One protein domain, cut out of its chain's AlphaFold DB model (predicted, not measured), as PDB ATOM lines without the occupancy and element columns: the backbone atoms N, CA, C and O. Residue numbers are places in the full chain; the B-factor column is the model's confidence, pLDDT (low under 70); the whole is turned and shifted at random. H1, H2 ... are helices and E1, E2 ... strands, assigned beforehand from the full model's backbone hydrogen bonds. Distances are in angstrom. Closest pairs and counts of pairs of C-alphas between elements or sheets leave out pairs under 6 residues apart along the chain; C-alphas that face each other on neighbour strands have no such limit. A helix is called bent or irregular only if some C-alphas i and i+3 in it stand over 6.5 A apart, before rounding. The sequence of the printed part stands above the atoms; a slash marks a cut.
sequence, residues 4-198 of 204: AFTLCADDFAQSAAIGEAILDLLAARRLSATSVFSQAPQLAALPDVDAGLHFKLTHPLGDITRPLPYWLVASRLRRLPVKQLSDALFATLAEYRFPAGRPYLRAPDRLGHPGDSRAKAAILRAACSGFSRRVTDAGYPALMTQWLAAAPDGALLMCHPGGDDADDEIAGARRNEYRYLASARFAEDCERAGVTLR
ATOM      1  N   ALA A   4     113.490  22.876 126.831       89.88
ATOM      2  CA  ALA A   4     112.491  22.327 125.935       89.88
ATOM      3  C   ALA A   4     111.922  21.004 126.455       89.88
ATOM      4  O   ALA A   4     112.665  20.052 126.707       89.88
ATOM      5  N   PHE A   5     110.599  20.934 126.593       89.75
ATOM      6  CA  PHE A   5     109.883  19.801 127.185       89.75
ATOM      7  C   PHE A   5     108.922  19.168 126.189       89.75
ATOM      8  O   PHE A   5     108.434  19.822 125.270       89.75
ATOM      9  N   THR A   6     108.582  17.909 126.427       90.88
ATOM     10  CA  THR A   6     107.444  17.268 125.777       90.88
ATOM     11  C   THR A   6     106.263  17.282 126.737       90.88
ATOM     12  O   THR A   6     106.353  16.734 127.836       90.88
ATOM     13  N   LEU A   7     105.150  17.883 126.318       93.06
ATOM     14  CA  LEU A   7     103.870  17.758 127.008       93.06
ATOM     15  C   LEU A   7     102.993  16.775 126.231       93.06
ATOM     16  O   LEU A   7     102.642  17.025 125.075       93.06
ATOM     17  N   CYS A   8     102.712  15.635 126.860       93.31
ATOM     18  CA  CYS A   8     102.040  14.497 126.252       93.31
ATOM     19  C   CYS A   8     100.659  14.303 126.874       93.31
ATOM     20  O   CYS A   8     100.555  14.024 128.069       93.31
ATOM     21  N   ALA A   9      99.607  14.433 126.066       93.75
ATOM     22  CA  ALA A   9      98.263  14.104 126.521       93.75
ATOM     23  C   ALA A   9      98.013  12.602 126.427       93.75
ATOM     24  O   ALA A   9      98.196  12.009 125.362       93.75
ATOM     25  N   ASP A  10      97.587  12.003 127.529       90.19
ATOM     26  CA  ASP A  10      97.180  10.609 127.560       90.19
ATOM     27  C   ASP A  10      95.699  10.437 127.201       90.19
ATOM     28  O   ASP A  10      94.918  11.388 127.219       90.19
ATOM     29  N   ASP A  11      95.315   9.200 126.914       88.38
ATOM     30  CA  ASP A  11      93.942   8.778 126.644       88.38
ATOM     31  C   ASP A  11      93.281   9.337 125.377       88.38
ATOM     32  O   ASP A  11      92.049   9.422 125.307       88.38
ATOM     33  N   PHE A  12      94.059   9.667 124.340       88.44
ATOM     34  CA  PHE A  12      93.471  10.090 123.074       88.44
ATOM     35  C   PHE A  12      92.495   9.038 122.557       88.44
ATOM     36  O   PHE A  12      92.842   7.863 122.386       88.44
ATOM     37  N   ALA A  13      91.275   9.519 122.314       85.88
ATOM     38  CA  ALA A  13      90.138   8.759 121.831       85.88
ATOM     39  C   ALA A  13      89.615   7.652 122.765       85.88
ATOM     40  O   ALA A  13      88.961   6.709 122.317       85.88
ATOM     41  N   GLN A  14      89.824   7.804 124.078       84.94
ATOM     42  CA  GLN A  14      89.036   7.077 125.079       84.94
ATOM     43  C   GLN A  14      87.536   7.422 124.981       84.94
ATOM     44  O   GLN A  14      86.689   6.555 125.177       84.94
ATOM     45  N   SER A  15      87.211   8.673 124.650       87.75
ATOM     46  CA  SER A  15      85.867   9.132 124.291       87.75
ATOM     47  C   SER A  15      85.950  10.305 123.314       87.75
ATOM     48  O   SER A  15      87.024  10.883 123.123       87.75
ATOM     49  N   ALA A  16      84.828  10.666 122.681       89.25
ATOM     50  CA  ALA A  16      84.782  11.796 121.748       89.25
ATOM     51  C   ALA A  16      85.197  13.115 122.416       89.25
ATOM     52  O   ALA A  16      86.059  13.813 121.892       89.25
ATOM     53  N   ALA A  17      84.684  13.389 123.619       91.56
ATOM     54  CA  ALA A  17      85.000  14.602 124.367       91.56
ATOM     55  C   ALA A  17      86.488  14.702 124.757       91.56
ATOM     56  O   ALA A  17      87.053  15.795 124.795       91.56
ATOM     57  N   ILE A  18      87.143  13.573 125.054       92.00
ATOM     58  CA  ILE A  18      88.588  13.539 125.327       92.00
ATOM     59  C   ILE A  18      89.381  13.736 124.028       92.00
ATOM     60  O   ILE A  18      90.322  14.528 123.992       92.00
ATOM     61  N   GLY A  19      88.983  13.055 122.949       92.12
ATOM     62  CA  GLY A  19      89.622  13.175 121.638       92.12
ATOM     63  C   GLY A  19      89.595  14.606 121.095       92.12
ATOM     64  O   GLY A  19      90.638  15.133 120.720       92.12
ATOM     65  N   GLU A  20      88.432  15.256 121.109       93.00
ATOM     66  CA  GLU A  20      88.251  16.642 120.652       93.00
ATOM     67  C   GLU A  20      89.125  17.620 121.443       93.00
ATOM     68  O   GLU A  20      89.894  18.376 120.854       93.00
ATOM     69  N   ALA A  21      89.114  17.532 122.778       95.12
ATOM     70  CA  ALA A  21      89.936  18.387 123.632       95.12
ATOM     71  C   ALA A  21      91.444  18.247 123.350       95.12
ATOM     72  O   ALA A  21      92.186  19.231 123.378       95.12
ATOM     73  N   ILE A  22      91.917  17.028 123.077       95.06
ATOM     74  CA  ILE A  22      93.323  16.782 122.735       95.06
ATOM     75  C   ILE A  22      93.652  17.337 121.344       95.06
ATOM     76  O   ILE A  22      94.700  17.968 121.193       95.06
ATOM     77  N   LEU A  23      92.775  17.160 120.347       93.75
ATOM     78  CA  LEU A  23      92.963  17.739 119.008       93.75
ATOM     79  C   LEU A  23      93.021  19.266 119.059       93.75
ATOM     80  O   LEU A  23      93.919  19.851 118.454       93.75
ATOM     81  N   ASP A  24      92.135  19.898 119.826       95.31
ATOM     82  CA  ASP A  24      92.106  21.350 120.012       95.31
ATOM     83  C   ASP A  24      93.436  21.866 120.576       95.31
ATOM     84  O   ASP A  24      94.033  22.820 120.066       95.31
ATOM     85  N   LEU A  25      93.959  21.196 121.606       96.75
ATOM     86  CA  LEU A  25      95.230  21.565 122.221       96.75
ATOM     87  C   LEU A  25      96.434  21.296 121.305       96.75
ATOM     88  O   LEU A  25      97.381  22.089 121.300       96.75
ATOM     89  N   LEU A  26      96.419  20.212 120.528       94.31
ATOM     90  CA  LEU A  26      97.445  19.923 119.523       94.31
ATOM     91  C   LEU A  26      97.450  20.988 118.418       94.31
ATOM     92  O   LEU A  26      98.508  21.525 118.089       94.31
ATOM     93  N   ALA A  27      96.276  21.359 117.899       93.75
ATOM     94  CA  ALA A  27      96.122  22.400 116.884       93.75
ATOM     95  C   ALA A  27      96.621  23.766 117.384       93.75
ATOM     96  O   ALA A  27      97.312  24.489 116.663       93.75
ATOM     97  N   ALA A  28      96.353  24.089 118.651       94.75
ATOM     98  CA  ALA A  28      96.845  25.294 119.316       94.75
ATOM     99  C   ALA A  28      98.325  25.214 119.755       94.75
ATOM    100  O   ALA A  28      98.825  26.141 120.396       94.75
ATOM    101  N   ARG A  29      99.038  24.120 119.434       93.81
ATOM    102  CA  ARG A  29     100.427  23.835 119.851       93.81
ATOM    103  C   ARG A  29     100.638  23.932 121.366       93.81
ATOM    104  O   ARG A  29     101.697  24.342 121.840       93.81
ATOM    105  N   ARG A  30      99.609  23.576 122.134       95.44
ATOM    106  CA  ARG A  30      99.646  23.466 123.599       95.44
ATOM    107  C   ARG A  30     100.114  22.095 124.063       95.44
ATOM    108  O   ARG A  30     100.475  21.944 125.220       95.44
ATOM    109  N   LEU A  31     100.135  21.126 123.155       94.75
ATOM    110  CA  LEU A  31     100.686  19.791 123.333       94.75
ATOM    111  C   LEU A  31     101.700  19.517 122.223       94.75
ATOM    112  O   LEU A  31     101.640  20.117 121.149       94.75
ATOM    113  N   SER A  32     102.618  18.593 122.483       91.06
ATOM    114  CA  SER A  32     103.651  18.175 121.527       91.06
ATOM    115  C   SER A  32     103.688  16.666 121.296       91.06
ATOM    116  O   SER A  32     104.476  16.194 120.480       91.06
ATOM    117  N   ALA A  33     102.893  15.911 122.053       91.19
ATOM    118  CA  ALA A  33     102.758  14.469 121.935       91.19
ATOM    119  C   ALA A  33     101.391  14.013 122.465       91.19
ATOM    120  O   ALA A  33     100.730  14.731 123.223       91.19
ATOM    121  N   THR A  34     100.983  12.805 122.099       91.31
ATOM    122  CA  THR A  34      99.828  12.143 122.706       91.31
ATOM    123  C   THR A  34      99.983  10.624 122.707       91.31
ATOM    124  O   THR A  34     100.790  10.068 121.963       91.31
ATOM    125  N   SER A  35      99.218   9.927 123.537       87.19
ATOM    126  CA  SER A  35      99.067   8.473 123.482       87.19
ATOM    127  C   SER A  35      97.637   8.093 123.133       87.19
ATOM    128  O   SER A  35      96.684   8.689 123.622       87.19
ATOM    129  N   VAL A  36      97.499   7.096 122.261       81.12
ATOM    130  CA  VAL A  36      96.263   6.806 121.534       81.12
ATOM    131  C   VAL A  36      95.717   5.441 121.896       81.12
ATOM    132  O   VAL A  36      96.460   4.456 121.938       81.12
ATOM    133  N   PHE A  37      94.406   5.369 122.094       75.62
ATOM    134  CA  PHE A  37      93.684   4.109 122.158       75.62
ATOM    135  C   PHE A  37      93.680   3.441 120.779       75.62
ATOM    136  O   PHE A  37      93.240   4.014 119.786       75.62
ATOM    137  N   SER A  38      94.157   2.200 120.711       62.91
ATOM    138  CA  SER A  38      94.362   1.466 119.454       62.91
ATOM    139  C   SER A  38      93.139   1.299 118.563       62.91
ATOM    140  O   SER A  38      93.291   1.096 117.364       62.91
ATOM    141  N   GLN A  39      91.944   1.352 119.145       61.69
ATOM    142  CA  GLN A  39      90.677   1.067 118.466       61.69
ATOM    143  C   GLN A  39      89.895   2.343 118.122       61.69
ATOM    144  O   GLN A  39      88.710   2.292 117.801       61.69
ATOM    145  N   ALA A  40      90.545   3.499 118.208       60.84
ATOM    146  CA  ALA A  40      89.893   4.780 118.047       60.84
ATOM    147  C   ALA A  40      89.638   5.157 116.577       60.84
ATOM    148  O   ALA A  40      90.598   5.355 115.826       60.84
ATOM    149  N   PRO A  41      88.379   5.398 116.161       62.50
ATOM    150  CA  PRO A  41      88.082   5.906 114.817       62.50
ATOM    151  C   PRO A  41      88.677   7.304 114.566       62.50
ATOM    152  O   PRO A  41      88.924   7.683 113.424       62.50
ATOM    153  N   GLN A  42      88.960   8.058 115.633       66.94
ATOM    154  CA  GLN A  42      89.538   9.405 115.583       66.94
ATOM    155  C   GLN A  42      91.039   9.416 115.250       66.94
ATOM    156  O   GLN A  42      91.619  10.488 115.097       66.94
ATOM    157  N   LEU A  43      91.676   8.251 115.090       70.69
ATOM    158  CA  LEU A  43      93.096   8.155 114.754       70.69
ATOM    159  C   LEU A  43      93.449   8.879 113.443       70.69
ATOM    160  O   LEU A  43      94.506   9.493 113.341       70.69
ATOM    161  N   ALA A  44      92.545   8.848 112.460       73.50
ATOM    162  CA  ALA A  44      92.729   9.528 111.179       73.50
ATOM    163  C   ALA A  44      92.742  11.065 111.291       73.50
ATOM    164  O   ALA A  44      93.207  11.734 110.373       73.50
ATOM    165  N   ALA A  45      92.228  11.620 112.393       77.00
ATOM    166  CA  ALA A  45      92.198  13.057 112.643       77.00
ATOM    167  C   ALA A  45      93.466  13.573 113.343       77.00
ATOM    168  O   ALA A  45      93.606  14.783 113.512       77.00
ATOM    169  N   LEU A  46      94.383  12.689 113.762       80.31
ATOM    170  CA  LEU A  46      95.615  13.131 114.408       80.31
ATOM    171  C   LEU A  46      96.503  13.898 113.419       80.31
ATOM    172  O   LEU A  46      96.775  13.396 112.325       80.31
ATOM    173  N   PRO A  47      96.997  15.089 113.805       82.44
ATOM    174  CA  PRO A  47      98.003  15.794 113.026       82.44
ATOM    175  C   PRO A  47      99.341  15.039 113.058       82.44
ATOM    176  O   PRO A  47      99.513  14.076 113.808       82.44
ATOM    177  N   ASP A  48     100.311  15.498 112.266       82.81
ATOM    178  CA  ASP A  48     101.687  14.997 112.328       82.81
ATOM    179  C   ASP A  48     102.338  15.396 113.666       82.81
ATOM    180  O   ASP A  48     102.877  16.493 113.829       82.81
ATOM    181  N   VAL A  49     102.191  14.526 114.665       83.75
ATOM    182  CA  VAL A  49     102.684  14.701 116.031       83.75
ATOM    183  C   VAL A  49     103.211  13.379 116.575       83.75
ATOM    184  O   VAL A  49     102.846  12.296 116.112       83.75
ATOM    185  N   ASP A  50     104.048  13.450 117.607       85.19
ATOM    186  CA  ASP A  50     104.502  12.259 118.307       85.19
ATOM    187  C   ASP A  50     103.348  11.553 119.018       85.19
ATOM    188  O   ASP A  50     102.908  11.951 120.097       85.19
ATOM    189  N   ALA A  51     102.882  10.470 118.399       82.75
ATOM    190  CA  ALA A  51     101.857   9.594 118.936       82.75
ATOM    191  C   ALA A  51     102.451   8.258 119.418       82.75
ATOM    192  O   ALA A  51     103.215   7.596 118.703       82.75
ATOM    193  N   GLY A  52     102.084   7.849 120.632       78.31
ATOM    194  CA  GLY A  52     102.361   6.526 121.199       78.31
ATOM    195  C   GLY A  52     101.095   5.675 121.327       78.31
ATOM    196  O   GLY A  52      99.986   6.197 121.313       78.31
ATOM    197  N   LEU A  53     101.241   4.358 121.487       78.00
ATOM    198  CA  LEU A  53     100.106   3.473 121.778       78.00
ATOM    199  C   LEU A  53      99.814   3.449 123.290       78.00
ATOM    200  O   LEU A  53     100.695   3.087 124.073       78.00
ATOM    201  N   HIS A  54      98.575   3.743 123.691       78.81
ATOM    202  CA  HIS A  54      98.083   3.516 125.051       78.81
ATOM    203  C   HIS A  54      97.482   2.106 125.175       78.81
ATOM    204  O   HIS A  54      96.324   1.864 124.838       78.81
ATOM    205  N   PHE A  55      98.270   1.141 125.654       75.50
ATOM    206  CA  PHE A  55      97.810  -0.243 125.803       75.50
ATOM    207  C   PHE A  55      97.126  -0.486 127.161       75.50
ATOM    208  O   PHE A  55      97.770  -0.413 128.209       75.50
ATOM    209  N   LYS A  56      95.830  -0.835 127.151       74.56
ATOM    210  CA  LYS A  56      94.996  -0.987 128.360       74.56
ATOM    211  C   LYS A  56      94.496  -2.421 128.551       74.56
ATOM    212  O   LYS A  56      93.657  -2.909 127.805       74.56
ATOM    213  N   LEU A  57      94.945  -3.070 129.630       73.94
ATOM    214  CA  LEU A  57      94.572  -4.454 129.979       73.94
ATOM    215  C   LEU A  57      93.108  -4.641 130.400       73.94
ATOM    216  O   LEU A  57      92.599  -5.760 130.433       73.94
ATOM    217  N   THR A  58      92.452  -3.555 130.795       72.00
ATOM    218  CA  THR A  58      91.074  -3.554 131.300       72.00
ATOM    219  C   THR A  58      90.055  -3.139 130.242       72.00
ATOM    220  O   THR A  58      88.876  -3.012 130.560       72.00
ATOM    221  N   HIS A  59      90.495  -2.921 129.002       71.12
ATOM    222  CA  HIS A  59      89.624  -2.790 127.836       71.12
ATOM    223  C   HIS A  59      89.472  -4.141 127.117       71.12
ATOM    224  O   HIS A  59      90.221  -5.074 127.422       71.12
ATOM    225  N   PRO A  60      88.499  -4.281 126.198       72.06
ATOM    226  CA  PRO A  60      88.337  -5.500 125.413       72.06
ATOM    227  C   PRO A  60      89.633  -5.891 124.680       72.06
ATOM    228  O   PRO A  60      90.121  -5.166 123.820       72.06
ATOM    229  N   LEU A  61      90.178  -7.059 125.022       72.56
ATOM    230  CA  LEU A  61      91.378  -7.679 124.440       72.56
ATOM    231  C   LEU A  61      91.029  -9.041 123.811       72.56
ATOM    232  O   LEU A  61      91.759 -10.020 123.959       72.56
ATOM    233  N   GLY A  62      89.852  -9.141 123.188       76.69
ATOM    234  CA  GLY A  62      89.309 -10.416 122.712       76.69
ATOM    235  C   GLY A  62      89.101 -11.415 123.858       76.69
ATOM    236  O   GLY A  62      88.630 -11.052 124.940       76.69
ATOM    237  N   ASP A  63      89.501 -12.669 123.648       80.81
ATOM    238  CA  ASP A  63      89.238 -13.794 124.563       80.81
ATOM    239  C   ASP A  63      89.904 -13.663 125.946       80.81
ATOM    240  O   ASP A  63      89.480 -14.274 126.939       80.81
ATOM    241  N   ILE A  64      90.949 -12.837 126.048       82.56
ATOM    242  CA  ILE A  64      91.672 -12.602 127.302       82.56
ATOM    243  C   ILE A  64      91.165 -11.386 128.076       82.56
ATOM    244  O   ILE A  64      91.779 -11.012 129.070       82.56
ATOM    245  N   THR A  65      90.043 -10.783 127.672       85.25
ATOM    246  CA  THR A  65      89.422  -9.674 128.410       85.25
ATOM    247  C   THR A  65      89.133 -10.093 129.848       85.25
ATOM    248  O   THR A  65      88.431 -11.078 130.098       85.25
ATOM    249  N   ARG A  66      89.696  -9.370 130.817       86.50
ATOM    250  CA  ARG A  66      89.500  -9.636 132.247       86.50
ATOM    251  C   ARG A  66      89.408  -8.317 133.020       86.50
ATOM    252  O   ARG A  66      90.051  -7.340 132.637       86.50
ATOM    253  N   PRO A  67      88.640  -8.272 134.122       83.44
ATOM    254  CA  PRO A  67      88.530  -7.067 134.933       83.44
ATOM    255  C   PRO A  67      89.825  -6.815 135.720       83.44
ATOM    256  O   PRO A  67      90.597  -7.736 135.994       83.44
ATOM    257  N   LEU A  68      90.046  -5.569 136.152       79.50
ATOM    258  CA  LEU A  68      91.251  -5.164 136.893       79.50
ATOM    259  C   LEU A  68      91.612  -6.090 138.078       79.50
ATOM    260  O   LEU A  68      92.790  -6.442 138.201       79.50
ATOM    261  N   PRO A  69      90.662  -6.551 138.925       83.56
ATOM    262  CA  PRO A  69      90.990  -7.441 140.039       83.56
ATOM    263  C   PRO A  69      91.650  -8.752 139.600       83.56
ATOM    264  O   PRO A  69      92.570  -9.218 140.270       83.56
ATOM    265  N   TYR A  70      91.247  -9.315 138.455       87.50
ATOM    266  CA  TYR A  70      91.873 -10.519 137.909       87.50
ATOM    267  C   TYR A  70      93.352 -10.272 137.602       87.50
ATOM    268  O   TYR A  70      94.207 -11.034 138.053       87.50
ATOM    269  N   TRP A  71      93.670  -9.185 136.891       83.31
ATOM    270  CA  TRP A  71      95.048  -8.857 136.517       83.31
ATOM    271  C   TRP A  71      95.929  -8.584 137.731       83.31
ATOM    272  O   TRP A  71      97.070  -9.048 137.785       83.31
ATOM    273  N   LEU A  72      95.387  -7.890 138.734       79.25
ATOM    274  CA  LEU A  72      96.086  -7.644 139.991       79.25
ATOM    275  C   LEU A  72      96.432  -8.960 140.697       79.25
ATOM    276  O   LEU A  72      97.579  -9.146 141.107       79.25
ATOM    277  N   VAL A  73      95.477  -9.889 140.803       83.81
ATOM    278  CA  VAL A  73      95.700 -11.205 141.424       83.81
ATOM    279  C   VAL A  73      96.679 -12.045 140.604       83.81
ATOM    280  O   VAL A  73      97.655 -12.550 141.159       83.81
ATOM    281  N   ALA A  74      96.483 -12.157 139.289       83.75
ATOM    282  CA  ALA A  74      97.353 -12.922 138.398       83.75
ATOM    283  C   ALA A  74      98.800 -12.404 138.428       83.75
ATOM    284  O   ALA A  74      99.734 -13.202 138.486       83.75
ATOM    285  N   SER A  75      98.993 -11.082 138.484       80.94
ATOM    286  CA  SER A  75     100.306 -10.460 138.677       80.94
ATOM    287  C   SER A  75     100.945 -10.873 140.006       80.94
ATOM    288  O   SER A  75     102.090 -11.326 140.015       80.94
ATOM    289  N   ARG A  76     100.203 -10.822 141.126       78.69
ATOM    290  CA  ARG A  76     100.734 -11.225 142.447       78.69
ATOM    291  C   ARG A  76     101.115 -12.687 142.525       78.69
ATOM    292  O   ARG A  76     102.108 -13.022 143.159       78.69
ATOM    293  N   LEU A  77     100.326 -13.539 141.886       86.19
ATOM    294  CA  LEU A  77     100.591 -14.969 141.831       86.19
ATOM    295  C   LEU A  77     101.670 -15.322 140.798       86.19
ATOM    296  O   LEU A  77     102.028 -16.488 140.693       86.19
ATOM    297  N   ARG A  78     102.186 -14.342 140.037       81.94
ATOM    298  CA  ARG A  78     103.079 -14.540 138.881       81.94
ATOM    299  C   ARG A  78     102.494 -15.504 137.838       81.94
ATOM    300  O   ARG A  78     103.215 -16.255 137.194       81.94
ATOM    301  N   ARG A  79     101.171 -15.472 137.673       88.12
ATOM    302  CA  ARG A  79     100.383 -16.309 136.752       88.12
ATOM    303  C   ARG A  79      99.815 -15.505 135.582       88.12
ATOM    304  O   ARG A  79      98.778 -15.866 135.036       88.12
ATOM    305  N   LEU A  80     100.455 -14.392 135.222       83.50
ATOM    306  CA  LEU A  80     100.054 -13.639 134.036       83.50
ATOM    307  C   LEU A  80     100.262 -14.514 132.790       83.50
ATOM    308  O   LEU A  80     101.332 -15.114 132.656       83.50
ATOM    309  N   PRO A  81      99.292 -14.586 131.865       85.19
ATOM    310  CA  PRO A  81      99.452 -15.290 130.601       85.19
ATOM    311  C   PRO A  81     100.329 -14.455 129.654       85.19
ATOM    312  O   PRO A  81      99.848 -13.881 128.682       85.19
ATOM    313  N   VAL A  82     101.628 -14.356 129.960       82.56
ATOM    314  CA  VAL A  82     102.580 -13.437 129.307       82.56
ATOM    315  C   VAL A  82     102.570 -13.582 127.787       82.56
ATOM    316  O   VAL A  82     102.553 -12.573 127.091       82.56
ATOM    317  N   LYS A  83     102.512 -14.817 127.268       81.88
ATOM    318  CA  LYS A  83     102.436 -15.057 125.822       81.88
ATOM    319  C   LYS A  83     101.179 -14.433 125.211       81.88
ATOM    320  O   LYS A  83     101.289 -13.694 124.248       81.88
ATOM    321  N   GLN A  84     100.008 -14.677 125.797       82.75
ATOM    322  CA  GLN A  84      98.744 -14.153 125.272       82.75
ATOM    323  C   GLN A  84      98.681 -12.623 125.370       82.75
ATOM    324  O   GLN A  84      98.181 -11.971 124.463       82.75
ATOM    325  N   LEU A  85      99.230 -12.042 126.443       82.06
ATOM    326  CA  LEU A  85      99.363 -10.589 126.590       82.06
ATOM    327  C   LEU A  85     100.289  -9.987 125.529       82.06
ATOM    328  O   LEU A  85      99.965  -8.959 124.942       82.06
ATOM    329  N   SER A  86     101.426 -10.636 125.279       81.31
ATOM    330  CA  SER A  86     102.358 -10.249 124.223       81.31
ATOM    331  C   SER A  86     101.695 -10.342 122.850       81.31
ATOM    332  O   SER A  86     101.770  -9.394 122.079       81.31
ATOM    333  N   ASP A  87     101.011 -11.449 122.561       82.50
ATOM    334  CA  ASP A  87     100.296 -11.656 121.300       82.50
ATOM    335  C   ASP A  87      99.216 -10.577 121.102       82.50
ATOM    336  O   ASP A  87      99.137  -9.983 120.030       82.50
ATOM    337  N   ALA A  88      98.444 -10.248 122.146       79.38
ATOM    338  CA  ALA A  88      97.442  -9.183 122.104       79.38
ATOM    339  C   ALA A  88      98.063  -7.796 121.869       79.38
ATOM    340  O   ALA A  88      97.534  -7.013 121.079       79.38
ATOM    341  N   LEU A  89      99.198  -7.490 122.508       77.44
ATOM    342  CA  LEU A  89      99.947  -6.254 122.265       77.44
ATOM    343  C   LEU A  89     100.428  -6.168 120.811       77.44
ATOM    344  O   LEU A  89     100.247  -5.136 120.170       77.44
ATOM    345  N   PHE A  90     101.018  -7.236 120.274       78.69
ATOM    346  CA  PHE A  90     101.496  -7.251 118.890       78.69
ATOM    347  C   PHE A  90     100.352  -7.195 117.877       78.69
ATOM    348  O   PHE A  90     100.486  -6.493 116.879       78.69
ATOM    349  N   ALA A  91      99.224  -7.859 118.141       78.19
ATOM    350  CA  ALA A  91      98.022  -7.739 117.318       78.19
ATOM    351  C   ALA A  91      97.516  -6.289 117.296       78.19
ATOM    352  O   ALA A  91      97.304  -5.718 116.230       78.19
ATOM    353  N   THR A  92      97.461  -5.651 118.468       73.75
ATOM    354  CA  THR A  92      97.085  -4.240 118.608       73.75
ATOM    355  C   THR A  92      98.032  -3.313 117.835       73.75
ATOM    356  O   THR A  92      97.594  -2.388 117.156       73.75
ATOM    357  N   LEU A  93      99.343  -3.561 117.908       73.44
ATOM    358  CA  LEU A  93     100.346  -2.802 117.157       73.44
ATOM    359  C   LEU A  93     100.254  -3.025 115.642       73.44
ATOM    360  O   LEU A  93     100.592  -2.120 114.887       73.44
ATOM    361  N   ALA A  94      99.836  -4.213 115.198       72.81
ATOM    362  CA  ALA A  94      99.686  -4.541 113.783       72.81
ATOM    363  C   ALA A  94      98.444  -3.887 113.158       72.81
ATOM    364  O   ALA A  94      98.485  -3.488 111.994       72.81
ATOM    365  N   GLU A  95      97.357  -3.758 113.922       69.94
ATOM    366  CA  GLU A  95      96.149  -3.035 113.504       69.94
ATOM    367  C   GLU A  95      96.384  -1.523 113.439       69.94
ATOM    368  O   GLU A  95      95.848  -0.835 112.565       69.94
ATOM    369  N   TYR A  96      97.230  -1.000 114.327       66.31
ATOM    370  CA  TYR A  96      97.537   0.417 114.371       66.31
ATOM    371  C   TYR A  96      98.407   0.848 113.183       66.31
ATOM    372  O   TYR A  96      99.611   0.588 113.115       66.31
ATOM    373  N   ARG A  97      97.812   1.580 112.236       62.59
ATOM    374  CA  ARG A  97      98.548   2.220 111.139       62.59
ATOM    375  C   ARG A  97      99.095   3.566 111.598       62.59
ATOM    376  O   ARG A  97      98.392   4.569 111.569       62.59
ATOM    377  N   PHE A  98     100.356   3.582 112.020       59.44
ATOM    378  CA  PHE A  98     101.030   4.808 112.451       59.44
ATOM    379  C   PHE A  98     101.065   5.853 111.322       59.44
ATOM    380  O   PHE A  98     101.559   5.537 110.232       59.44
ATOM    381  N   PRO A  99     100.588   7.090 111.563       51.88
ATOM    382  CA  PRO A  99     100.894   8.219 110.693       51.88
ATOM    383  C   PRO A  99     102.421   8.395 110.675       51.88
ATOM    384  O   PRO A  99     103.030   8.543 111.727       51.88
ATOM    385  N   ALA A 100     103.039   8.259 109.498       47.41
ATOM    386  CA  ALA A 100     104.469   8.456 109.223       47.41
ATOM    387  C   ALA A 100     105.481   7.962 110.301       47.41
ATOM    388  O   ALA A 100     105.933   8.677 111.197       47.41
ATOM    389  N   GLY A 101     105.964   6.729 110.118       55.00
ATOM    390  CA  GLY A 101     107.096   6.171 110.869       55.00
ATOM    391  C   GLY A 101     106.697   5.322 112.079       55.00
ATOM    392  O   GLY A 101     105.599   5.425 112.616       55.00
ATOM    393  N   ARG A 102     107.606   4.424 112.484       49.12
ATOM    394  CA  ARG A 102     107.405   3.503 113.616       49.12
ATOM    395  C   ARG A 102     107.098   4.302 114.893       49.12
ATOM    396  O   ARG A 102     107.762   5.315 115.115       49.12
ATOM    397  N   PRO A 103     106.150   3.870 115.740       52.25
ATOM    398  CA  PRO A 103     105.885   4.555 116.997       52.25
ATOM    399  C   PRO A 103     107.122   4.528 117.872       52.25
ATOM    400  O   PRO A 103     107.888   3.558 117.872       52.25
ATOM    401  N   TYR A 104     107.239   5.539 118.720       51.09
ATOM    402  CA  TYR A 104     108.012   5.363 119.930       51.09
ATOM    403  C   TYR A 104     107.286   4.340 120.818       51.09
ATOM    404  O   TYR A 104     106.314   4.656 121.504       51.09
ATOM    405  N   LEU A 105     107.728   3.082 120.764       48.03
ATOM    406  CA  LEU A 105     107.309   2.052 121.704       48.03
ATOM    407  C   LEU A 105     108.244   2.129 122.911       48.03
ATOM    408  O   LEU A 105     109.430   1.812 122.804       48.03
ATOM    409  N   ARG A 106     107.727   2.531 124.075       42.75
ATOM    410  CA  ARG A 106     108.481   2.400 125.326       42.75
ATOM    411  C   ARG A 106     108.569   0.914 125.669       42.75
ATOM    412  O   ARG A 106     107.652   0.354 126.263       42.75
ATOM    413  N   ALA A 107     109.650   0.277 125.239       36.12
ATOM    414  CA  ALA A 107     109.836  -1.152 125.410       36.12
ATOM    415  C   ALA A 107     109.932  -1.503 126.923       36.12
ATOM    416  O   ALA A 107     110.656  -0.840 127.681       36.12
ATOM    417  N   PRO A 108     109.128  -2.470 127.413       40.47
ATOM    418  CA  PRO A 108     108.963  -2.745 128.842       40.47
ATOM    419  C   PRO A 108     110.183  -3.389 129.513       40.47
ATOM    420  O   PRO A 108     110.247  -3.445 130.737       40.47
ATOM    421  N   ASP A 109     111.184  -3.811 128.747       39.91
ATOM    422  CA  ASP A 109     112.458  -4.371 129.210       39.91
ATOM    423  C   ASP A 109     113.284  -3.401 130.075       39.91
ATOM    424  O   ASP A 109     114.150  -3.840 130.829       39.91
ATOM    425  N   ARG A 110     112.968  -2.097 130.059       37.75
ATOM    426  CA  ARG A 110     113.550  -1.091 130.975       37.75
ATOM    427  C   ARG A 110     112.605  -0.628 132.092       37.75
ATOM    428  O   ARG A 110     112.993   0.197 132.920       37.75
ATOM    429  N   LEU A 111     111.372  -1.140 132.148       42.78
ATOM    430  CA  LEU A 111     110.329  -0.724 133.093       42.78
ATOM    431  C   LEU A 111     110.254  -1.650 134.314       42.78
ATOM    432  O   LEU A 111     109.229  -2.249 134.617       42.78
ATOM    433  N   GLY A 112     111.339  -1.671 135.085       42.75
ATOM    434  CA  GLY A 112     111.272  -1.988 136.509       42.75
ATOM    435  C   GLY A 112     111.425  -3.461 136.880       42.75
ATOM    436  O   GLY A 112     110.703  -4.350 136.440       42.75
ATOM    437  N   HIS A 113     112.344  -3.689 137.814       46.38
ATOM    438  CA  HIS A 113     112.447  -4.926 138.573       46.38
ATOM    439  C   HIS A 113     111.091  -5.243 139.240       46.38
ATOM    440  O   HIS A 113     110.474  -4.330 139.809       46.38
ATOM    441  N   PRO A 114     110.614  -6.502 139.232       50.00
ATOM    442  CA  PRO A 114     109.397  -6.894 139.933       50.00
ATOM    443  C   PRO A 114     109.654  -6.868 141.447       50.00
ATOM    444  O   PRO A 114     109.969  -7.876 142.069       50.00
ATOM    445  N   GLY A 115     109.601  -5.679 142.045       57.44
ATOM    446  CA  GLY A 115     109.550  -5.499 143.493       57.44
ATOM    447  C   GLY A 115     108.178  -5.880 144.055       57.44
ATOM    448  O   GLY A 115     107.189  -5.968 143.318       57.44
ATOM    449  N   ASP A 116     108.101  -6.086 145.372       54.97
ATOM    450  CA  ASP A 116     106.856  -6.465 146.043       54.97
ATOM    451  C   ASP A 116     105.815  -5.340 145.947       54.97
ATOM    452  O   ASP A 116     105.870  -4.287 146.590       54.97
ATOM    453  N   SER A 117     104.825  -5.566 145.093       63.53
ATOM    454  CA  SER A 117     103.876  -4.545 144.680       63.53
ATOM    455  C   SER A 117     102.867  -4.207 145.790       63.53
ATOM    456  O   SER A 117     102.035  -3.328 145.603       63.53
ATOM    457  N   ARG A 118     102.846  -4.920 146.935       57.25
ATOM    458  CA  ARG A 118     101.843  -4.751 148.024       57.25
ATOM    459  C   ARG A 118     102.296  -3.622 148.928       57.25
ATOM    460  O   ARG A 118     101.560  -2.653 149.081       57.25
ATOM    461  N   ALA A 119     103.543  -3.703 149.378       59.84
ATOM    462  CA  ALA A 119     104.220  -2.604 150.044       59.84
ATOM    463  C   ALA A 119     104.286  -1.373 149.130       59.84
ATOM    464  O   ALA A 119     103.876  -0.296 149.544       59.84
ATOM    465  N   LYS A 120     104.667  -1.529 147.851       56.28
ATOM    466  CA  LYS A 120     104.709  -0.406 146.896       56.28
ATOM    467  C   LYS A 120     103.344   0.258 146.693       56.28
ATOM    468  O   LYS A 120     103.264   1.478 146.715       56.28
ATOM    469  N   ALA A 121     102.273  -0.517 146.516       57.19
ATOM    470  CA  ALA A 121     100.931   0.043 146.349       57.19
ATOM    471  C   ALA A 121     100.413   0.711 147.631       57.19
ATOM    472  O   ALA A 121      99.769   1.749 147.542       57.19
ATOM    473  N   ALA A 122     100.699   0.150 148.808       62.41
ATOM    474  CA  ALA A 122     100.348   0.768 150.084       62.41
ATOM    475  C   ALA A 122     101.125   2.074 150.312       62.41
ATOM    476  O   ALA A 122     100.520   3.084 150.655       62.41
ATOM    477  N   ILE A 123     102.435   2.080 150.034       68.31
ATOM    478  CA  ILE A 123     103.292   3.270 150.099       68.31
ATOM    479  C   ILE A 123     102.808   4.332 149.116       68.31
ATOM    480  O   ILE A 123     102.657   5.477 149.509       68.31
ATOM    481  N   LEU A 124     102.513   3.969 147.864       62.66
ATOM    482  CA  LEU A 124     101.981   4.914 146.882       62.66
ATOM    483  C   LEU A 124     100.619   5.461 147.313       62.66
ATOM    484  O   LEU A 124     100.417   6.663 147.256       62.66
ATOM    485  N   ARG A 125      99.702   4.623 147.810       63.25
ATOM    486  CA  ARG A 125      98.412   5.096 148.341       63.25
ATOM    487  C   ARG A 125      98.587   6.043 149.526       63.25
ATOM    488  O   ARG A 125      97.885   7.042 149.591       63.25
ATOM    489  N   ALA A 126      99.513   5.748 150.434       66.44
ATOM    490  CA  ALA A 126      99.808   6.605 151.578       66.44
ATOM    491  C   ALA A 126     100.477   7.923 151.149       66.44
ATOM    492  O   ALA A 126     100.052   8.990 151.577       66.44
ATOM    493  N   ALA A 127     101.469   7.864 150.260       67.44
ATOM    494  CA  ALA A 127     102.204   9.024 149.755       67.44
ATOM    495  C   ALA A 127     101.345   9.929 148.856       67.44
ATOM    496  O   ALA A 127     101.481  11.149 148.894       67.44
ATOM    497  N   CYS A 128     100.439   9.339 148.076       62.56
ATOM    498  CA  CYS A 128      99.464  10.051 147.252       62.56
ATOM    499  C   CYS A 128      98.164  10.366 148.016       62.56
ATOM    500  O   CYS A 128      97.241  10.941 147.438       62.56
ATOM    501  N   SER A 129      98.060  10.011 149.302       59.19
ATOM    502  CA  SER A 129      96.896  10.355 150.118       59.19
ATOM    503  C   SER A 129      96.766  11.874 150.217       59.19
ATOM    504  O   SER A 129      97.728  12.583 150.512       59.19
ATOM    505  N   GLY A 130      95.574  12.393 149.920       56.50
ATOM    506  CA  GLY A 130      95.330  13.833 149.858       56.50
ATOM    507  C   GLY A 130      95.948  14.537 148.646       56.50
ATOM    508  O   GLY A 130      95.836  15.756 148.567       56.50
ATOM    509  N   PHE A 131      96.551  13.819 147.688       61.84
ATOM    510  CA  PHE A 131      97.074  14.411 146.451       61.84
ATOM    511  C   PHE A 131      95.975  15.146 145.682       61.84
ATOM    512  O   PHE A 131      96.123  16.332 145.417       61.84
ATOM    513  N   SER A 132      94.832  14.495 145.428       62.19
ATOM    514  CA  SER A 132      93.699  15.133 144.745       62.19
ATOM    515  C   SER A 132      93.208  16.374 145.488       62.19
ATOM    516  O   SER A 132      92.936  17.386 144.861       62.19
ATOM    517  N   ARG A 133      93.179  16.339 146.829       61.31
ATOM    518  CA  ARG A 133      92.817  17.501 147.650       61.31
ATOM    519  C   ARG A 133      93.838  18.631 147.514       61.31
ATOM    520  O   ARG A 133      93.438  19.761 147.304       61.31
ATOM    521  N   ARG A 134      95.141  18.340 147.550       60.97
ATOM    522  CA  ARG A 134      96.200  19.339 147.323       60.97
ATOM    523  C   ARG A 134      96.152  19.926 145.913       60.97
ATOM    524  O   ARG A 134      96.411  21.112 145.758       60.97
ATOM    525  N   VAL A 135      95.815  19.122 144.904       64.38
ATOM    526  CA  VAL A 135      95.604  19.595 143.527       64.38
ATOM    527  C   VAL A 135      94.381  20.507 143.447       64.38
ATOM    528  O   VAL A 135      94.455  21.551 142.807       64.38
ATOM    529  N   THR A 136      93.288  20.164 144.129       64.75
ATOM    530  CA  THR A 136      92.095  21.016 144.229       64.75
ATOM    531  C   THR A 136      92.380  22.316 144.985       64.75
ATOM    532  O   THR A 136      91.995  23.380 144.513       64.75
ATOM    533  N   ASP A 137      93.087  22.246 146.116       59.12
ATOM    534  CA  ASP A 137      93.375  23.386 146.994       59.12
ATOM    535  C   ASP A 137      94.393  24.356 146.363       59.12
ATOM    536  O   ASP A 137      94.234  25.571 146.455       59.12
ATOM    537  N   ALA A 138      95.442  23.840 145.709       68.62
ATOM    538  CA  ALA A 138      96.449  24.661 145.029       68.62
ATOM    539  C   ALA A 138      95.988  25.130 143.638       68.62
ATOM    540  O   ALA A 138      96.390  26.196 143.171       68.62
ATOM    541  N   GLY A 139      95.157  24.329 142.972       81.38
ATOM    542  CA  GLY A 139      94.751  24.522 141.588       81.38
ATOM    543  C   GLY A 139      95.819  24.071 140.588       81.38
ATOM    544  O   GLY A 139      97.017  24.327 140.740       81.38
ATOM    545  N   TYR A 140      95.365  23.443 139.502       84.31
ATOM    546  CA  TYR A 140      96.222  22.986 138.404       84.31
ATOM    547  C   TYR A 140      97.186  24.070 137.857       84.31
ATOM    548  O   TYR A 140      98.370  23.768 137.699       84.31
ATOM    549  N   PRO A 141      96.777  25.348 137.669       88.25
ATOM    550  CA  PRO A 141      97.684  26.394 137.179       88.25
ATOM    551  C   PRO A 141      98.884  26.680 138.095       88.25
ATOM    552  O   PRO A 141      99.993  26.935 137.622       88.25
ATOM    553  N   ALA A 142      98.674  26.661 139.417       86.75
ATOM    554  CA  ALA A 142      99.735  26.954 140.379       86.75
ATOM    555  C   ALA A 142     100.771  25.827 140.412       86.75
ATOM    556  O   ALA A 142     101.974  26.091 140.421       86.75
ATOM    557  N   LEU A 143     100.306  24.576 140.368       86.88
ATOM    558  CA  LEU A 143     101.173  23.404 140.264       86.88
ATOM    559  C   LEU A 143     101.956  23.404 138.953       86.88
ATOM    560  O   LEU A 143     103.169  23.211 138.972       86.88
ATOM    561  N   MET A 144     101.299  23.710 137.836       90.81
ATOM    562  CA  MET A 144     101.965  23.737 136.540       90.81
ATOM    563  C   MET A 144     103.047  24.820 136.468       90.81
ATOM    564  O   MET A 144     104.137  24.563 135.969       90.81
ATOM    565  N   THR A 145     102.816  25.990 137.073       90.56
ATOM    566  CA  THR A 145     103.860  27.023 137.207       90.56
ATOM    567  C   THR A 145     105.088  26.495 137.964       90.56
ATOM    568  O   THR A 145     106.223  26.745 137.555       90.56
ATOM    569  N   GLN A 146     104.884  25.737 139.047       89.38
ATOM    570  CA  GLN A 146     105.984  25.136 139.814       89.38
ATOM    571  C   GLN A 146     106.717  24.059 139.006       89.38
ATOM    572  O   GLN A 146     107.947  24.011 139.017       89.38
ATOM    573  N   TRP A 147     105.984  23.219 138.273       90.50
ATOM    574  CA  TRP A 147     106.571  22.181 137.428       90.50
ATOM    575  C   TRP A 147     107.381  22.778 136.276       90.50
ATOM    576  O   TRP A 147     108.512  22.356 136.064       90.50
ATOM    577  N   LEU A 148     106.869  23.808 135.598       91.38
ATOM    578  CA  LEU A 148     107.595  24.539 134.553       91.38
ATOM    579  C   LEU A 148     108.879  25.190 135.087       91.38
ATOM    580  O   LEU A 148     109.904  25.216 134.403       91.38
ATOM    581  N   ALA A 149     108.858  25.696 136.322       89.75
ATOM    582  CA  ALA A 149     110.051  26.235 136.963       89.75
ATOM    583  C   ALA A 149     111.086  25.137 137.265       89.75
ATOM    584  O   ALA A 149     112.266  25.319 136.973       89.75
ATOM    585  N   ALA A 150     110.656  23.984 137.786       89.06
ATOM    586  CA  ALA A 150     111.546  22.928 138.272       89.06
ATOM    587  C   ALA A 150     112.015  21.921 137.205       89.06
ATOM    588  O   ALA A 150     113.053  21.284 137.387       89.06
ATOM    589  N   ALA A 151     111.265  21.740 136.117       85.88
ATOM    590  CA  ALA A 151     111.525  20.678 135.151       85.88
ATOM    591  C   ALA A 151     112.875  20.867 134.418       85.88
ATOM    592  O   ALA A 151     113.191  21.974 133.966       85.88
ATOM    593  N   PRO A 152     113.697  19.810 134.293       87.44
ATOM    594  CA  PRO A 152     114.948  19.872 133.544       87.44
ATOM    595  C   PRO A 152     114.688  19.907 132.036       87.44
ATOM    596  O   PRO A 152     113.632  19.483 131.571       87.44
ATOM    597  N   ASP A 153     115.669  20.371 131.261       88.12
ATOM    598  CA  ASP A 153     115.621  20.268 129.800       88.12
ATOM    599  C   ASP A 153     115.368  18.817 129.342       88.12
ATOM    600  O   ASP A 153     115.911  17.871 129.914       88.12
ATOM    601  N   GLY A 154     114.500  18.633 128.345       85.94
ATOM    602  CA  GLY A 154     114.068  17.316 127.872       85.94
ATOM    603  C   GLY A 154     113.081  16.576 128.778       85.94
ATOM    604  O   GLY A 154     112.841  15.389 128.556       85.94
ATOM    605  N   ALA A 155     112.489  17.233 129.781       87.62
ATOM    606  CA  ALA A 155     111.433  16.625 130.582       87.62
ATOM    607  C   ALA A 155     110.226  16.191 129.727       87.62
ATOM    608  O   ALA A 155     109.802  16.902 128.815       87.62
ATOM    609  N   LEU A 156     109.645  15.042 130.081       88.00
ATOM    610  CA  LEU A 156     108.337  14.588 129.612       88.00
ATOM    611  C   LEU A 156     107.327  14.791 130.741       88.00
ATOM    612  O   LEU A 156     107.472  14.193 131.809       88.00
ATOM    613  N   LEU A 157     106.300  15.596 130.492       90.12
ATOM    614  CA  LEU A 157     105.163  15.756 131.386       90.12
ATOM    615  C   LEU A 157     103.925  15.123 130.745       90.12
ATOM    616  O   LEU A 157     103.654  15.343 129.566       90.12
ATOM    617  N   MET A 158     103.195  14.330 131.526       91.44
ATOM    618  CA  MET A 158     101.933  13.720 131.107       91.44
ATOM    619  C   MET A 158     100.764  14.548 131.640       91.44
ATOM    620  O   MET A 158     100.794  14.971 132.797       91.44
ATOM    621  N   CYS A 159      99.735  14.732 130.823       92.56
ATOM    622  CA  CYS A 159      98.476  15.376 131.194       92.56
ATOM    623  C   CYS A 159      97.282  14.585 130.639       92.56
ATOM    624  O   CYS A 159      97.441  13.764 129.741       92.56
ATOM    625  N   HIS A 160      96.089  14.848 131.155       94.62
ATOM    626  CA  HIS A 160      94.836  14.173 130.816       94.62
ATOM    627  C   HIS A 160      93.736  15.198 130.478       94.62
ATOM    628  O   HIS A 160      92.665  15.159 131.087       94.62
ATOM    629  N   PRO A 161      93.963  16.155 129.556       95.00
ATOM    630  CA  PRO A 161      92.923  17.100 129.172       95.00
ATOM    631  C   PRO A 161      91.736  16.363 128.545       95.00
ATOM    632  O   PRO A 161      91.897  15.356 127.860       95.00
ATOM    633  N   GLY A 162      90.533  16.871 128.781       93.12
ATOM    634  CA  GLY A 162      89.312  16.259 128.273       93.12
ATOM    635  C   GLY A 162      88.095  17.146 128.483       93.12
ATOM    636  O   GLY A 162      88.084  17.996 129.382       93.12
ATOM    637  N   GLY A 163      87.096  16.953 127.625       88.31
ATOM    638  CA  GLY A 163      85.796  17.608 127.719       88.31
ATOM    639  C   GLY A 163      84.864  16.976 128.756       88.31
ATOM    640  O   GLY A 163      85.278  16.224 129.638       88.31
ATOM    641  N   ASP A 164      83.581  17.317 128.652       86.25
ATOM    642  CA  ASP A 164      82.529  16.721 129.468       86.25
ATOM    643  C   ASP A 164      82.236  15.289 129.018       86.25
ATOM    644  O   ASP A 164      81.700  15.057 127.938       86.25
ATOM    645  N   ASP A 165      82.572  14.334 129.879       84.31
ATOM    646  CA  ASP A 165      82.251  12.923 129.718       84.31
ATOM    647  C   ASP A 165      81.637  12.419 131.028       84.31
ATOM    648  O   ASP A 165      82.297  12.397 132.067       84.31
ATOM    649  N   ALA A 166      80.341  12.104 131.012       80.62
ATOM    650  CA  ALA A 166      79.610  11.710 132.216       80.62
ATOM    651  C   ALA A 166      79.999  10.309 132.714       80.62
ATOM    652  O   ALA A 166      79.826  10.022 133.899       80.62
ATOM    653  N   ASP A 167      80.546   9.472 131.829       81.94
ATOM    654  CA  ASP A 167      80.990   8.115 132.146       81.94
ATOM    655  C   ASP A 167      82.445   8.089 132.652       81.94
ATOM    656  O   ASP A 167      82.940   7.050 133.100       81.94
ATOM    657  N   ASP A 168      83.136   9.234 132.628       80.62
ATOM    658  CA  ASP A 168      84.493   9.384 133.142       80.62
ATOM    659  C   ASP A 168      84.511   9.910 134.587       80.62
ATOM    660  O   ASP A 168      84.275  11.087 134.872       80.62
ATOM    661  N   GLU A 169      84.894   9.032 135.517       81.56
ATOM    662  CA  GLU A 169      85.017   9.329 136.950       81.56
ATOM    663  C   GLU A 169      85.942  10.523 137.254       81.56
ATOM    664  O   GLU A 169      85.808  11.156 138.306       81.56
ATOM    665  N   ILE A 170      86.878  10.852 136.354       79.94
ATOM    666  CA  ILE A 170      87.821  11.967 136.519       79.94
ATOM    667  C   ILE A 170      87.547  13.160 135.592       79.94
ATOM    668  O   ILE A 170      88.380  14.070 135.533       79.94
ATOM    669  N   ALA A 171      86.379  13.238 134.944       84.06
ATOM    670  CA  ALA A 171      86.040  14.304 133.991       84.06
ATOM    671  C   ALA A 171      86.259  15.720 134.554       84.06
ATOM    672  O   ALA A 171      86.755  16.617 133.874       84.06
ATOM    673  N   GLY A 172      85.965  15.930 135.844       84.00
ATOM    674  CA  GLY A 172      86.216  17.208 136.514       84.00
ATOM    675  C   GLY A 172      87.691  17.624 136.528       84.00
ATOM    676  O   GLY A 172      87.996  18.800 136.321       84.00
ATOM    677  N   ALA A 173      88.604  16.674 136.733       85.12
ATOM    678  CA  ALA A 173      90.039  16.929 136.668       85.12
ATOM    679  C   ALA A 173      90.468  17.217 135.224       85.12
ATOM    680  O   ALA A 173      91.107  18.242 134.985       85.12
ATOM    681  N   ARG A 174      90.018  16.399 134.264       91.62
ATOM    682  CA  ARG A 174      90.323  16.574 132.835       91.62
ATOM    683  C   ARG A 174      89.941  17.952 132.307       91.62
ATOM    684  O   ARG A 174      90.740  18.609 131.639       91.62
ATOM    685  N   ARG A 175      88.759  18.445 132.693       90.75
ATOM    686  CA  ARG A 175      88.296  19.800 132.355       90.75
ATOM    687  C   ARG A 175      89.189  20.897 132.910       90.75
ATOM    688  O   ARG A 175      89.377  21.924 132.261       90.75
ATOM    689  N   ASN A 176      89.703  20.725 134.124       89.31
ATOM    690  CA  ASN A 176      90.589  21.714 134.732       89.31
ATOM    691  C   ASN A 176      91.934  21.770 134.005       89.31
ATOM    692  O   ASN A 176      92.444  22.869 133.774       89.31
ATOM    693  N   GLU A 177      92.465  20.614 133.601       93.31
ATOM    694  CA  GLU A 177      93.668  20.544 132.773       93.31
ATOM    695  C   GLU A 177      93.436  21.201 131.410       93.31
ATOM    696  O   GLU A 177      94.175  22.118 131.050       93.31
ATOM    697  N   TYR A 178      92.366  20.816 130.701       95.19
ATOM    698  CA  TYR A 178      92.005  21.393 129.401       95.19
ATOM    699  C   TYR A 178      91.857  22.915 129.476       95.19
ATOM    700  O   TYR A 178      92.511  23.636 128.724       95.19
ATOM    701  N   ARG A 179      91.071  23.424 130.435       94.56
ATOM    702  CA  ARG A 179      90.823  24.866 130.592       94.56
ATOM    703  C   ARG A 179      92.114  25.653 130.790       94.56
ATOM    704  O   ARG A 179      92.250  26.744 130.242       94.56
ATOM    705  N   TYR A 180      93.048  25.134 131.585       95.06
ATOM    706  CA  TYR A 180      94.331  25.797 131.785       95.06
ATOM    707  C   TYR A 180      95.209  25.715 130.533       95.06
ATOM    708  O   TYR A 180      95.692  26.748 130.077       95.06
ATOM    709  N   LEU A 181      95.382  24.526 129.952       96.62
ATOM    710  CA  LEU A 181      96.254  24.325 128.791       96.62
ATOM    711  C   LEU A 181      95.768  25.099 127.557       96.62
ATOM    712  O   LEU A 181      96.588  25.621 126.806       96.62
ATOM    713  N   ALA A 182      94.453  25.238 127.376       96.88
ATOM    714  CA  ALA A 182      93.854  26.018 126.293       96.88
ATOM    715  C   ALA A 182      93.978  27.541 126.503       96.88
ATOM    716  O   ALA A 182      93.841  28.315 125.558       96.88
ATOM    717  N   SER A 183      94.235  27.994 127.733       96.56
ATOM    718  CA  SER A 183      94.260  29.420 128.063       96.56
ATOM    719  C   SER A 183      95.516  30.142 127.555       96.56
ATOM    720  O   SER A 183      96.582  29.548 127.384       96.56
ATOM    721  N   ALA A 184      95.416  31.465 127.383       96.50
ATOM    722  CA  ALA A 184      96.577  32.324 127.127       96.50
ATOM    723  C   ALA A 184      97.609  32.254 128.267       96.50
ATOM    724  O   ALA A 184      98.811  32.209 128.012       96.50
ATOM    725  N   ARG A 185      97.130  32.117 129.511       95.62
ATOM    726  CA  ARG A 185      97.965  32.013 130.711       95.62
ATOM    727  C   ARG A 185      98.992  30.886 130.628       95.62
ATOM    728  O   ARG A 185     100.111  31.064 131.087       95.62
ATOM    729  N   PHE A 186      98.654  29.735 130.047       96.19
ATOM    730  CA  PHE A 186      99.633  28.656 129.905       96.19
ATOM    731  C   PHE A 186     100.802  29.047 128.982       96.19
ATOM    732  O   PHE A 186     101.950  28.708 129.272       96.19
ATOM    733  N   ALA A 187     100.534  29.809 127.915       95.19
ATOM    734  CA  ALA A 187     101.580  30.365 127.053       95.19
ATOM    735  C   ALA A 187     102.502  31.299 127.841       95.19
ATOM    736  O   ALA A 187     103.718  31.131 127.827       95.19
ATOM    737  N   GLU A 188     101.898  32.233 128.576       96.06
ATOM    738  CA  GLU A 188     102.599  33.217 129.401       96.06
ATOM    739  C   GLU A 188     103.442  32.538 130.489       96.06
ATOM    740  O   GLU A 188     104.575  32.939 130.755       96.06
ATOM    741  N   ASP A 189     102.915  31.478 131.109       95.50
ATOM    742  CA  ASP A 189     103.623  30.693 132.117       95.50
ATOM    743  C   ASP A 189     104.837  29.962 131.505       95.50
ATOM    744  O   ASP A 189     105.901  29.924 132.129       95.50
ATOM    745  N   CYS A 190     104.719  29.433 130.279       94.75
ATOM    746  CA  CYS A 190     105.843  28.835 129.549       94.75
ATOM    747  C   CYS A 190     106.912  29.877 129.197       94.75
ATOM    748  O   CYS A 190     108.095  29.654 129.466       94.75
ATOM    749  N   GLU A 191     106.505  31.028 128.656       94.75
ATOM    750  CA  GLU A 191     107.403  32.138 128.316       94.75
ATOM    751  C   GLU A 191     108.158  32.637 129.549       94.75
ATOM    752  O   GLU A 191     109.388  32.723 129.537       94.75
ATOM    753  N   ARG A 192     107.444  32.866 130.659       95.00
ATOM    754  CA  ARG A 192     108.033  33.292 131.935       95.00
ATOM    755  C   ARG A 192     109.023  32.269 132.490       95.00
ATOM    756  O   ARG A 192     110.022  32.653 133.093       95.00
ATOM    757  N   ALA A 193     108.767  30.978 132.289       94.06
ATOM    758  CA  ALA A 193     109.673  29.907 132.692       94.06
ATOM    759  C   ALA A 193     110.824  29.660 131.691       94.06
ATOM    760  O   ALA A 193     111.711  28.846 131.974       94.06
ATOM    761  N   GLY A 194     110.831  30.328 130.531       94.69
ATOM    762  CA  GLY A 194     111.793  30.089 129.452       94.69
ATOM    763  C   GLY A 194     111.672  28.690 128.841       94.69
ATOM    764  O   GLY A 194     112.683  28.108 128.435       94.69
ATOM    765  N   VAL A 195     110.460  28.132 128.830       93.62
ATOM    766  CA  VAL A 195     110.153  26.770 128.387       93.62
ATOM    767  C   VAL A 195     109.526  26.789 127.000       93.62
ATOM    768  O   VAL A 195     108.613  27.564 126.728       93.62
ATOM    769  N   THR A 196     109.981  25.886 126.139       93.94
ATOM    770  CA  THR A 196     109.374  25.608 124.833       93.94
ATOM    771  C   THR A 196     108.860  24.173 124.783       93.94
ATOM    772  O   THR A 196     109.417  23.280 125.423       93.94
ATOM    773  N   LEU A 197     107.778  23.934 124.041       91.94
ATOM    774  CA  LEU A 197     107.280  22.580 123.804       91.94
ATOM    775  C   LEU A 197     107.936  22.000 122.551       91.94
ATOM    776  O   LEU A 197     108.033  22.684 121.531       91.94
ATOM    777  N   ARG A 198     108.366  20.739 122.618       89.75
ATOM    778  CA  ARG A 198     108.995  20.030 121.502       89.75
ATOM    779  C   ARG A 198     108.502  18.588 121.369       89.75
ATOM    780  O   ARG A 198     108.191  17.951 122.382       89.75
TER     781      ARG A 198
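What this domain is: This is residues 4 to 198 of the 204 residues of the protein "ChbG/HpnK family deacetylase" of Crenobacter cavernae (UniProt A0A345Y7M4). A small, strongly twisted sheet of five strands has H1 along one face and H7, H8 and H9 clustered by its strands E4 and E5; from E3 a loose arc of H3, H4, H5 and H6 swings away and returns to H7, making a wide ring with a hollow middle. Residues 107 to 113 and 119 to 131 stand free on that arc. The printed part has 195 residues, with nine named helices and five named strands in the order E1 H1 E2 H2 E3 H3 H4 H5 H6 H7 E4 H8 H9 E5, a mixed class. The branched sheet is parallel; the whole is compact by its radius of gyration of the C-alphas, 18.1 A, and spans 50 by 41 by 35 A.

Where its parts are: The strands are E1, residues 4 to 12, 22.8 A long from C-alpha 4 at (112.491, 22.327, 125.935); E2, 33 to 37, 13.8 A; E3, 50 to 54; E4, 156 to 159; and E5, 195 to 197, ending at C-alpha 197 (107.280, 22.580, 123.804). The helices are H1, 16 to 27, 16.3 A; H2, 41 to 45, only just irregular, with C-alphas 41 and 44 6.9 A apart; H3, 68 to 76; H4, 82 to 95, 20.0 A; H5, 117 to 127; H6, 131 to 138; H7, 140 to 150, 15.3 A; H8, 171 to 182, 16.0 A; and H9, 184 to 193.

How they stand to each other: E2 and E5 lie on one side of E1, E4 on the other. Across neighbour strands, backbone N and O atoms are within hydrogen-bond range: N 9 and O 33 at 3.1 A for E1 and E2, N 8 and O 157 at 2.9 A for E1 and E4, N 5 and O 196 at 2.9 A for E1 and E5, and N 34 and O 50 at 2.9 A for E2 and E3. E1, H1, E2 and E2, H2, E3 are strand-helix-strand units, parallel neighbours with a helix between, with right-handed crossovers. H1 is on the sheet at a height of 9.5 A, along the strands; H2, H7 and H9 only graze it. H1 touches H8 at Leu 25 and Ala 182, C-alphas 6.2 A apart. H7 touches H9 at Ala 149 and Ala 193, 5.6 A between C-alphas, and H8 at Pro 141 and Tyr 180, 6.4 A. H6 is near H7. H3 and H5 are close but not clearly touching; H4 is not on the sheet, only just, with 4 pairs of C-alphas within 10 A. In the helices but H2, every O i to N i+4 pair is within hydrogen-bond range; H2 has 0 of 1, and 1 of 2 O i to N i+3 pairs.

The domain as a whole: The C-alphas of Asp 63 and Arg 192, the two farthest apart, are 51.2 A apart. The printed part has no cut. The links E3 to H3, H4 to H5 and E4 to H8 are long. Mean pLDDT of the printed part is 79.2, and residues 38 to 42 and 95 to 138 are under 70.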